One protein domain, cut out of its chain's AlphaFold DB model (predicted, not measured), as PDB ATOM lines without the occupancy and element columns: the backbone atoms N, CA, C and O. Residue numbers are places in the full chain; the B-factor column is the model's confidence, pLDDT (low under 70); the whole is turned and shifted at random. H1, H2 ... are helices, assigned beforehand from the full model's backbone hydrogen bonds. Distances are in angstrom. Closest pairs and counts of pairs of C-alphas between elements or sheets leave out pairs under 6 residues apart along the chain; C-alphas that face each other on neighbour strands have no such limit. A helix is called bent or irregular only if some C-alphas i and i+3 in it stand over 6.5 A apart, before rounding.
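This is residues 288 to 353 of the 668 residues of the protein "DUF4350 domain-containing protein" of Mycobacterium intracellulare (UniProt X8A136). One long helix, H2, makes the spine of an open, zigzag shape: H1 turns off at a corner at its first end, and on the opposite side of H2 the crossed pair H3 and H4 sits over its later half, with H4 reaching back towards the middle of H2. The printed part has 66 residues, with four named helices in the order H1, H2, H3, H4 and no named strand; its class is all helix. It is loose, with a radius of gyration of the C-alphas of 13.7 A, and elongated, spanning 37 by 22 by 19 A.

H2, residues 302 to 320, is the longest helix. H4, residues 344 to 351, only just touches it, with 3 pairs of C-alphas within 8 A; the closest are those of Arg 310 and Leu 351, 5.7 A apart. H2 touches H4 with residues 310 to 314 alone, and the two helices run opposite ways at a steep tilt of 63 degrees. H3, residues 329 to 338, touches H4 with 8 pairs of C-alphas within 8 A, the closest being those of Ala 337 and Pro 344, 5.3 A apart. H3 and H4 run opposite ways at a steep tilt of 61 degrees. H2 and H3 are close but not clearly touching; their closest C-alphas, those of Leu 318 and Val 332, are 7.6 A apart. H1, residues 288 to 298, and H2 touch only at the corner by their link, and only just, with 3 pairs of C-alphas within 8 A. Their closest C-alphas, those of Tyr 296 and Ala 305, are 6.5 A apart, and the lines stand at a steep tilt of 39 degrees, opposite ways. H1 is apart from H3 and from H4. In H1, H3 and H4 every O i to N i+4 pair is within hydrogen-bond range; in H2, 12 of 15 are.

H2 measures 27.1 A from C-alpha 302 at (223.232, 245.900, 185.120) to C-alpha 320 at (205.674, 266.452, 184.095). It is neither bent nor irregular, but only just: C-alphas 316 and 319 are 6.3 A apart. H1 begins with C-alpha 288 at (219.764, 250.707, 167.795) and is 15.3 A long. H3 measures 14.3 A. H4, 10.5 A long, ends with C-alpha 351 at (215.199, 256.582, 191.217).

The two C-alphas farthest apart, those of Ser 298 and Glu 338, are 37.4 A from each other. The printed part has no cut. The links H1 to H2 and H3 to H4 are tight, and the link H2 to H3, with 8 residues, is short. The mean pLDDT of the printed part is 83.5, and no printed residue is under 70.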
ATOM      1  N   THR A 288     218.639 250.173 167.006       72.56
ATOM      2  CA  THR A 288     219.764 250.707 167.795       72.56
ATOM      3  C   THR A 288     219.508 250.629 169.304       72.56
ATOM      4  O   THR A 288     220.433 250.331 170.067       72.56
ATOM      5  N   VAL A 289     218.260 250.822 169.747       76.19
ATOM      6  CA  VAL A 289     217.850 250.616 171.146       76.19
ATOM      7  C   VAL A 289     217.932 249.136 171.525       76.19
ATOM      8  O   VAL A 289     218.535 248.808 172.550       76.19
ATOM      9  N   GLU A 290     217.395 248.232 170.701       78.19
ATOM     10  CA  GLU A 290     217.430 246.799 171.003       78.19
ATOM     11  C   GLU A 290     218.862 246.244 170.966       78.19
ATOM     12  O   GLU A 290     219.272 245.537 171.889       78.19
ATOM     13  N   GLY A 291     219.664 246.629 169.967       80.81
ATOM     14  CA  GLY A 291     221.078 246.266 169.873       80.81
ATOM     15  C   GLY A 291     221.864 246.685 171.118       80.81
ATOM     16  O   GLY A 291     222.574 245.868 171.708       80.81
ATOM     17  N   ARG A 292     221.670 247.922 171.598       80.06
ATOM     18  CA  ARG A 292     222.294 248.421 172.835       80.06
ATOM     19  C   ARG A 292     221.793 247.681 174.083       80.06
ATOM     20  O   ARG A 292     222.595 247.367 174.964       80.06
ATOM     21  N   GLY A 293     220.506 247.330 174.138       80.12
ATOM     22  CA  GLY A 293     219.921 246.502 175.199       80.12
ATOM     23  C   GLY A 293     220.507 245.085 175.251       80.12
ATOM     24  O   GLY A 293     220.914 244.621 176.320       80.12
ATOM     25  N   ARG A 294     220.639 244.419 174.094       83.44
ATOM     26  CA  ARG A 294     221.317 243.116 173.958       83.44
ATOM     27  C   ARG A 294     222.780 243.197 174.416       83.44
ATOM     28  O   ARG A 294     223.244 242.288 175.101       83.44
ATOM     29  N   LEU A 295     223.477 244.298 174.119       83.81
ATOM     30  CA  LEU A 295     224.880 244.531 174.499       83.81
ATOM     31  C   LEU A 295     225.068 244.748 176.015       83.81
ATOM     32  O   LEU A 295     226.008 244.213 176.607       83.81
ATOM     33  N   TYR A 296     224.150 245.461 176.680       83.06
ATOM     34  CA  TYR A 296     224.148 245.555 178.148       83.06
ATOM     35  C   TYR A 296     223.807 244.215 178.817       83.06
ATOM     36  O   TYR A 296     224.417 243.871 179.834       83.06
ATOM     37  N   ARG A 297     222.885 243.428 178.240       79.75
ATOM     38  CA  ARG A 297     222.534 242.085 178.731       79.75
ATOM     39  C   ARG A 297     223.710 241.108 178.608       79.75
ATOM     40  O   ARG A 297     224.026 240.441 179.590       79.75
ATOM     41  N   SER A 298     224.379 241.045 177.453       82.94
ATOM     42  CA  SER A 298     225.474 240.092 177.209       82.94
ATOM     43  C   SER A 298     226.692 240.350 178.099       82.94
ATOM     44  O   SER A 298     227.219 239.415 178.697       82.94
ATOM     45  N   ARG A 299     227.081 241.618 178.296       81.81
ATOM     46  CA  ARG A 299     228.152 242.002 179.237       81.81
ATOM     47  C   ARG A 299     227.704 242.080 180.706       81.81
ATOM     48  O   ARG A 299     228.445 242.610 181.528       81.81
ATOM     49  N   ARG A 300     226.500 241.587 181.042       79.19
ATOM     50  CA  ARG A 300     225.895 241.585 182.395       79.19
ATOM     51  C   ARG A 300     225.927 242.956 183.102       79.19
ATOM     52  O   ARG A 300     225.897 243.023 184.328       79.19
ATOM     53  N   ALA A 301     225.960 244.055 182.344       81.62
ATOM     54  CA  ALA A 301     226.290 245.404 182.812       81.62
ATOM     55  C   ALA A 301     225.095 246.124 183.474       81.62
ATOM     56  O   ALA A 301     224.710 247.225 183.067       81.62
ATOM     57  N   ARG A 302     224.488 245.476 184.478       78.81
ATOM     58  CA  ARG A 302     223.232 245.900 185.120       78.81
ATOM     59  C   ARG A 302     223.305 247.312 185.694       78.81
ATOM     60  O   ARG A 302     222.368 248.070 185.489       78.81
ATOM     61  N   ASP A 303     224.421 247.697 186.309       79.81
ATOM     62  CA  ASP A 303     224.577 249.016 186.943       79.81
ATOM     63  C   ASP A 303     224.491 250.153 185.915       79.81
ATOM     64  O   ASP A 303     223.792 251.144 186.123       79.81
ATOM     65  N   ARG A 304     225.133 249.975 184.749       80.00
ATOM     66  CA  ARG A 304     225.074 250.941 183.637       80.00
ATOM     67  C   ARG A 304     223.689 250.991 182.993       80.00
ATOM     68  O   ARG A 304     223.251 252.068 182.601       80.00
ATOM     69  N   ALA A 305     222.998 249.854 182.899       82.56
ATOM     70  CA  ALA A 305     221.622 249.806 182.409       82.56
ATOM     71  C   ALA A 305     220.647 250.496 183.382       82.56
ATOM     72  O   ALA A 305     219.828 251.300 182.948       82.56
ATOM     73  N   ALA A 306     220.777 250.248 184.688       83.31
ATOM     74  CA  ALA A 306     219.972 250.886 185.729       83.31
ATOM     75  C   ALA A 306     220.203 252.405 185.771       83.31
ATOM     76  O   ALA A 306     219.237 253.164 185.771       83.31
ATOM     77  N   ALA A 307     221.459 252.859 185.725       82.62
ATOM     78  CA  ALA A 307     221.791 254.282 185.660       82.62
ATOM     79  C   ALA A 307     221.191 254.962 184.414       82.62
ATOM     80  O   ALA A 307     220.556 256.006 184.537       82.62
ATOM     81  N   ALA A 308     221.323 254.348 183.231       85.12
ATOM     82  CA  ALA A 308     220.767 254.887 181.986       85.12
ATOM     83  C   ALA A 308     219.225 254.904 181.958       85.12
ATOM     84  O   ALA A 308     218.630 255.810 181.379       85.12
ATOM     85  N   LEU A 309     218.565 253.926 182.591       87.19
ATOM     86  CA  LEU A 309     217.107 253.913 182.746       87.19
ATOM     87  C   LEU A 309     216.628 254.970 183.748       87.19
ATOM     88  O   LEU A 309     215.617 255.623 183.494       87.19
ATOM     89  N   ARG A 310     217.353 255.178 184.853       88.44
ATOM     90  CA  ARG A 310     217.042 256.205 185.859       88.44
ATOM     91  C   ARG A 310     217.168 257.612 185.292       88.44
ATOM     92  O   ARG A 310     216.213 258.373 185.399       88.44
ATOM     93  N   THR A 311     218.270 257.943 184.616       86.19
ATOM     94  CA  THR A 311     218.436 259.273 184.004       86.19
ATOM     95  C   THR A 311     217.389 259.539 182.923       86.19
ATOM     96  O   THR A 311     216.761 260.595 182.941       86.19
ATOM     97  N   ALA A 312     217.107 258.565 182.049       86.44
ATOM     98  CA  ALA A 312     216.053 258.686 181.038       86.44
ATOM     99  C   ALA A 312     214.631 258.769 181.636       86.44
ATOM    100  O   ALA A 312     213.740 259.347 181.015       86.44
ATOM    101  N   THR A 313     214.404 258.203 182.826       87.62
ATOM    102  CA  THR A 313     213.135 258.311 183.563       87.62
ATOM    103  C   THR A 313     213.005 259.679 184.237       87.62
ATOM    104  O   THR A 313     211.997 260.350 184.036       87.62
ATOM    105  N   LEU A 314     214.040 260.160 184.935       87.38
ATOM    106  CA  LEU A 314     214.074 261.499 185.542       87.38
ATOM    107  C   LEU A 314     213.883 262.606 184.493       87.38
ATOM    108  O   LEU A 314     213.044 263.481 184.679       87.38
ATOM    109  N   GLN A 315     214.544 262.506 183.333       86.50
ATOM    110  CA  GLN A 315     214.354 263.423 182.195       86.50
ATOM    111  C   GLN A 315     212.908 263.482 181.662       86.50
ATOM    112  O   GLN A 315     212.544 264.447 180.994       86.50
ATOM    113  N   ARG A 316     212.079 262.465 181.935       86.00
ATOM    114  CA  ARG A 316     210.658 262.408 181.540       86.00
ATOM    115  C   ARG A 316     209.705 262.769 182.680       86.00
ATOM    116  O   ARG A 316     208.602 263.229 182.397       86.00
ATOM    117  N   LEU A 317     210.106 262.543 183.931       86.38
ATOM    118  CA  LEU A 317     209.330 262.886 185.123       86.38
ATOM    119  C   LEU A 317     209.441 264.374 185.459       86.38
ATOM    120  O   LEU A 317     208.409 265.012 185.627       86.38
ATOM    121  N   LEU A 318     210.654 264.943 185.489       87.19
ATOM    122  CA  LEU A 318     210.883 266.334 185.905       87.19
ATOM    123  C   LEU A 318     209.968 267.338 185.166       87.19
ATOM    124  O   LEU A 318     209.232 268.050 185.848       87.19
ATOM    125  N   PRO A 319     209.847 267.326 183.816       84.56
ATOM    126  CA  PRO A 319     208.962 268.261 183.111       84.56
ATOM    127  C   PRO A 319     207.464 268.015 183.345       84.56
ATOM    128  O   PRO A 319     206.658 268.906 183.104       84.56
ATOM    129  N   ARG A 320     207.071 266.808 183.782       86.50
ATOM    130  CA  ARG A 320     205.674 266.452 184.095       86.50
ATOM    131  C   ARG A 320     205.276 266.824 185.522       86.50
ATOM    132  O   ARG A 320     204.099 267.055 185.763       86.50
ATOM    133  N   LEU A 321     206.248 266.893 186.429       83.75
ATOM    134  CA  LEU A 321     206.091 267.350 187.813       83.75
ATOM    135  C   LEU A 321     206.346 268.866 187.959       83.75
ATOM    136  O   LEU A 321     206.345 269.383 189.069       83.75
ATOM    137  N   GLY A 322     206.612 269.582 186.857       81.94
ATOM    138  CA  GLY A 322     206.953 271.012 186.868       81.94
ATOM    139  C   GLY A 322     208.348 271.338 187.424       81.94
ATOM    140  O   GLY A 322     208.669 272.507 187.625       81.94
ATOM    141  N   LEU A 323     209.186 270.326 187.665       84.62
ATOM    142  CA  LEU A 323     210.487 270.463 188.317       84.62
ATOM    143  C   LEU A 323     211.611 270.744 187.308       84.62
ATOM    144  O   LEU A 323     211.663 270.179 186.212       84.62
ATOM    145  N   GLY A 324     212.547 271.611 187.698       80.50
ATOM    146  CA  GLY A 324     213.712 271.968 186.886       80.50
ATOM    147  C   GLY A 324     214.735 270.834 186.744       80.50
ATOM    148  O   GLY A 324     214.803 269.917 187.560       80.50
ATOM    149  N   ALA A 325     215.601 270.928 185.731       73.94
ATOM    150  CA  ALA A 325     216.627 269.915 185.435       73.94
ATOM    151  C   ALA A 325     217.714 269.745 186.524       73.94
ATOM    152  O   ALA A 325     218.503 268.807 186.447       73.94
ATOM    153  N   ALA A 326     217.749 270.642 187.514       74.88
ATOM    154  CA  ALA A 326     218.632 270.615 188.680       74.88
ATOM    155  C   ALA A 326     217.846 270.639 190.011       74.88
ATOM    156  O   ALA A 326     218.350 271.133 191.014       74.88
ATOM    157  N   ALA A 327     216.593 270.164 190.015       82.19
ATOM    158  CA  ALA A 327     215.804 270.020 191.239       82.19
ATOM    159  C   ALA A 327     216.449 269.010 192.207       82.19
ATOM    160  O   ALA A 327     216.987 267.988 191.775       82.19
ATOM    161  N   ASP A 328     216.371 269.294 193.508       84.62
ATOM    162  CA  ASP A 328     216.970 268.451 194.543       84.62
ATOM    163  C   ASP A 328     216.315 267.051 194.598       84.62
ATOM    164  O   ASP A 328     215.082 266.953 194.529       84.62
ATOM    165  N   PRO A 329     217.090 265.955 194.738       84.00
ATOM    166  CA  PRO A 329     216.548 264.600 194.789       84.00
ATOM    167  C   PRO A 329     215.458 264.369 195.843       84.00
ATOM    168  O   PRO A 329     214.545 263.590 195.572       84.00
ATOM    169  N   ALA A 330     215.500 265.032 197.005       83.81
ATOM    170  CA  ALA A 330     214.462 264.888 198.025       83.81
ATOM    171  C   ALA A 330     213.127 265.487 197.554       83.81
ATOM    172  O   ALA A 330     212.096 264.823 197.652       83.81
ATOM    173  N   THR A 331     213.154 266.679 196.947       85.00
ATOM    174  CA  THR A 331     211.973 267.312 196.331       85.00
ATOM    175  C   THR A 331     211.414 266.466 195.186       85.00
ATOM    176  O   THR A 331     210.204 266.299 195.062       85.00
ATOM    177  N   VAL A 332     212.284 265.874 194.359       86.06
ATOM    178  CA  VAL A 332     211.848 264.971 193.279       86.06
ATOM    179  C   VAL A 332     211.160 263.723 193.839       86.06
ATOM    180  O   VAL A 332     210.184 263.260 193.252       86.06
ATOM    181  N   VAL A 333     211.637 263.183 194.966       88.62
ATOM    182  CA  VAL A 333     211.024 262.024 195.632       88.62
ATOM    183  C   VAL A 333     209.670 262.372 196.248       88.62
ATOM    184  O   VAL A 333     208.721 261.635 195.992       88.62
ATOM    185  N   SER A 334     209.548 263.463 197.017       85.06
ATOM    186  CA  SER A 334     208.283 263.816 197.682       85.06
ATOM    187  C   SER A 334     207.181 264.124 196.668       85.06
ATOM    188  O   SER A 334     206.138 263.475 196.679       85.06
ATOM    189  N   THR A 335     207.450 265.001 195.695       86.56
ATOM    190  CA  THR A 335     206.480 265.363 194.653       86.56
ATOM    191  C   THR A 335     206.095 264.161 193.778       86.56
ATOM    192  O   THR A 335     204.941 264.037 193.369       86.56
ATOM    193  N   ALA A 336     207.018 263.229 193.504       86.94
ATOM    194  CA  ALA A 336     206.682 262.000 192.782       86.94
ATOM    195  C   ALA A 336     205.861 261.012 193.632       86.94
ATOM    196  O   ALA A 336     204.962 260.367 193.092       86.94
ATOM    197  N   ALA A 337     206.143 260.889 194.931       87.88
ATOM    198  CA  ALA A 337     205.388 260.052 195.864       87.88
ATOM    199  C   ALA A 337     203.940 260.547 196.015       87.88
ATOM    200  O   ALA A 337     203.006 259.778 195.788       87.88
ATOM    201  N   GLU A 338     203.756 261.846 196.274       86.25
ATOM    202  CA  GLU A 338     202.451 262.517 196.369       86.25
ATOM    203  C   GLU A 338     201.598 262.294 195.109       86.25
ATOM    204  O   GLU A 338     200.452 261.854 195.200       86.25
ATOM    205  N   HIS A 339     202.167 262.503 193.916       85.00
ATOM    206  CA  HIS A 339     201.455 262.309 192.648       85.00
ATOM    207  C   HIS A 339     201.214 260.840 192.247       85.00
ATOM    208  O   HIS A 339     200.508 260.597 191.266       85.00
ATOM    209  N   THR A 340     201.787 259.858 192.953       84.06
ATOM    210  CA  THR A 340     201.639 258.422 192.627       84.06
ATOM    211  C   THR A 340     201.062 257.572 193.759       84.06
ATOM    212  O   THR A 340     200.896 256.366 193.569       84.06
ATOM    213  N   GLY A 341     200.775 258.156 194.927       81.56
ATOM    214  CA  GLY A 341     200.318 257.424 196.116       81.56
ATOM    215  C   GLY A 341     201.306 256.356 196.606       81.56
ATOM    216  O   GLY A 341     200.903 255.408 197.275       81.56
ATOM    217  N   SER A 342     202.581 256.463 196.223       86.81
ATOM    218  CA  SER A 342     203.622 255.468 196.499       86.81
ATOM    219  C   SER A 342     204.530 255.914 197.643       86.81
ATOM    220  O   SER A 342     204.798 257.102 197.786       86.81
ATOM    221  N   ASP A 343     205.054 254.965 198.421       85.19
ATOM    222  CA  ASP A 343     205.986 255.254 199.520       85.19
ATOM    223  C   ASP A 343     207.226 256.059 199.045       85.19
ATOM    224  O   ASP A 343     207.920 255.624 198.114       85.19
ATOM    225  N   PRO A 344     207.563 257.198 199.690       83.44
ATOM    226  CA  PRO A 344     208.770 257.966 199.388       83.44
ATOM    227  C   PRO A 344     210.066 257.144 199.458       83.44
ATOM    228  O   PRO A 344     210.967 257.353 198.641       83.44
ATOM    229  N   GLY A 345     210.168 256.177 200.379       82.62
ATOM    230  CA  GLY A 345     211.325 255.282 200.478       82.62
ATOM    231  C   GLY A 345     211.499 254.414 199.228       82.62
ATOM    232  O   GLY A 345     212.583 254.356 198.638       82.62
ATOM    233  N   PHE A 346     210.413 253.799 198.762       84.56
ATOM    234  CA  PHE A 346     210.341 253.010 197.537       84.56
ATOM    235  C   PHE A 346     210.690 253.838 196.293       84.56
ATOM    236  O   PHE A 346     211.477 253.379 195.456       84.56
ATOM    237  N   VAL A 347     210.156 255.059 196.179       86.19
ATOM    238  CA  VAL A 347     210.444 255.987 195.068       86.19
ATOM    239  C   VAL A 347     211.923 256.395 195.069       86.19
ATOM    240  O   VAL A 347     212.599 256.270 194.041       86.19
ATOM    241  N   SER A 348     212.460 256.790 196.230       85.81
ATOM    242  CA  SER A 348     213.877 257.125 196.416       85.81
ATOM    243  C   SER A 348     214.798 255.965 196.029       85.81
ATOM    244  O   SER A 348     215.718 256.127 195.222       85.81
ATOM    245  N   TYR A 349     214.505 254.753 196.510       84.62
ATOM    246  CA  TYR A 349     215.288 253.557 196.208       84.62
ATOM    247  C   TYR A 349     215.338 253.242 194.702       84.62
ATOM    248  O   TYR A 349     216.388 252.872 194.162       84.62
ATOM    249  N   HIS A 350     214.220 253.414 193.990       86.00
ATOM    250  CA  HIS A 350     214.151 253.111 192.562       86.00
ATOM    251  C   HIS A 350     214.780 254.192 191.677       86.00
ATOM    252  O   HIS A 350     215.459 253.828 190.713       86.00
ATOM    253  N   LEU A 351     214.633 255.479 192.005       84.62
ATOM    254  CA  LEU A 351     215.199 256.582 191.217       84.62
ATOM    255  C   LEU A 351     216.672 256.873 191.551       84.62
ATOM    256  O   LEU A 351     217.480 257.014 190.632       84.62
ATOM    257  N   PHE A 352     217.031 256.909 192.838       84.38
ATOM    258  CA  PHE A 352     218.327 257.400 193.328       84.38
ATOM    259  C   PHE A 352     219.148 256.365 194.117       84.38
ATOM    260  O   PHE A 352     220.372 256.474 194.161       84.38
ATOM    261  N   GLY A 353     218.515 255.338 194.698       80.06
ATOM    262  CA  GLY A 353     219.198 254.317 195.506       80.06
ATOM    263  C   GLY A 353     220.321 253.562 194.766       80.06
ATOM    264  O   GLY A 353     220.337 253.512 193.534       80.06
TER     265      GLY A 353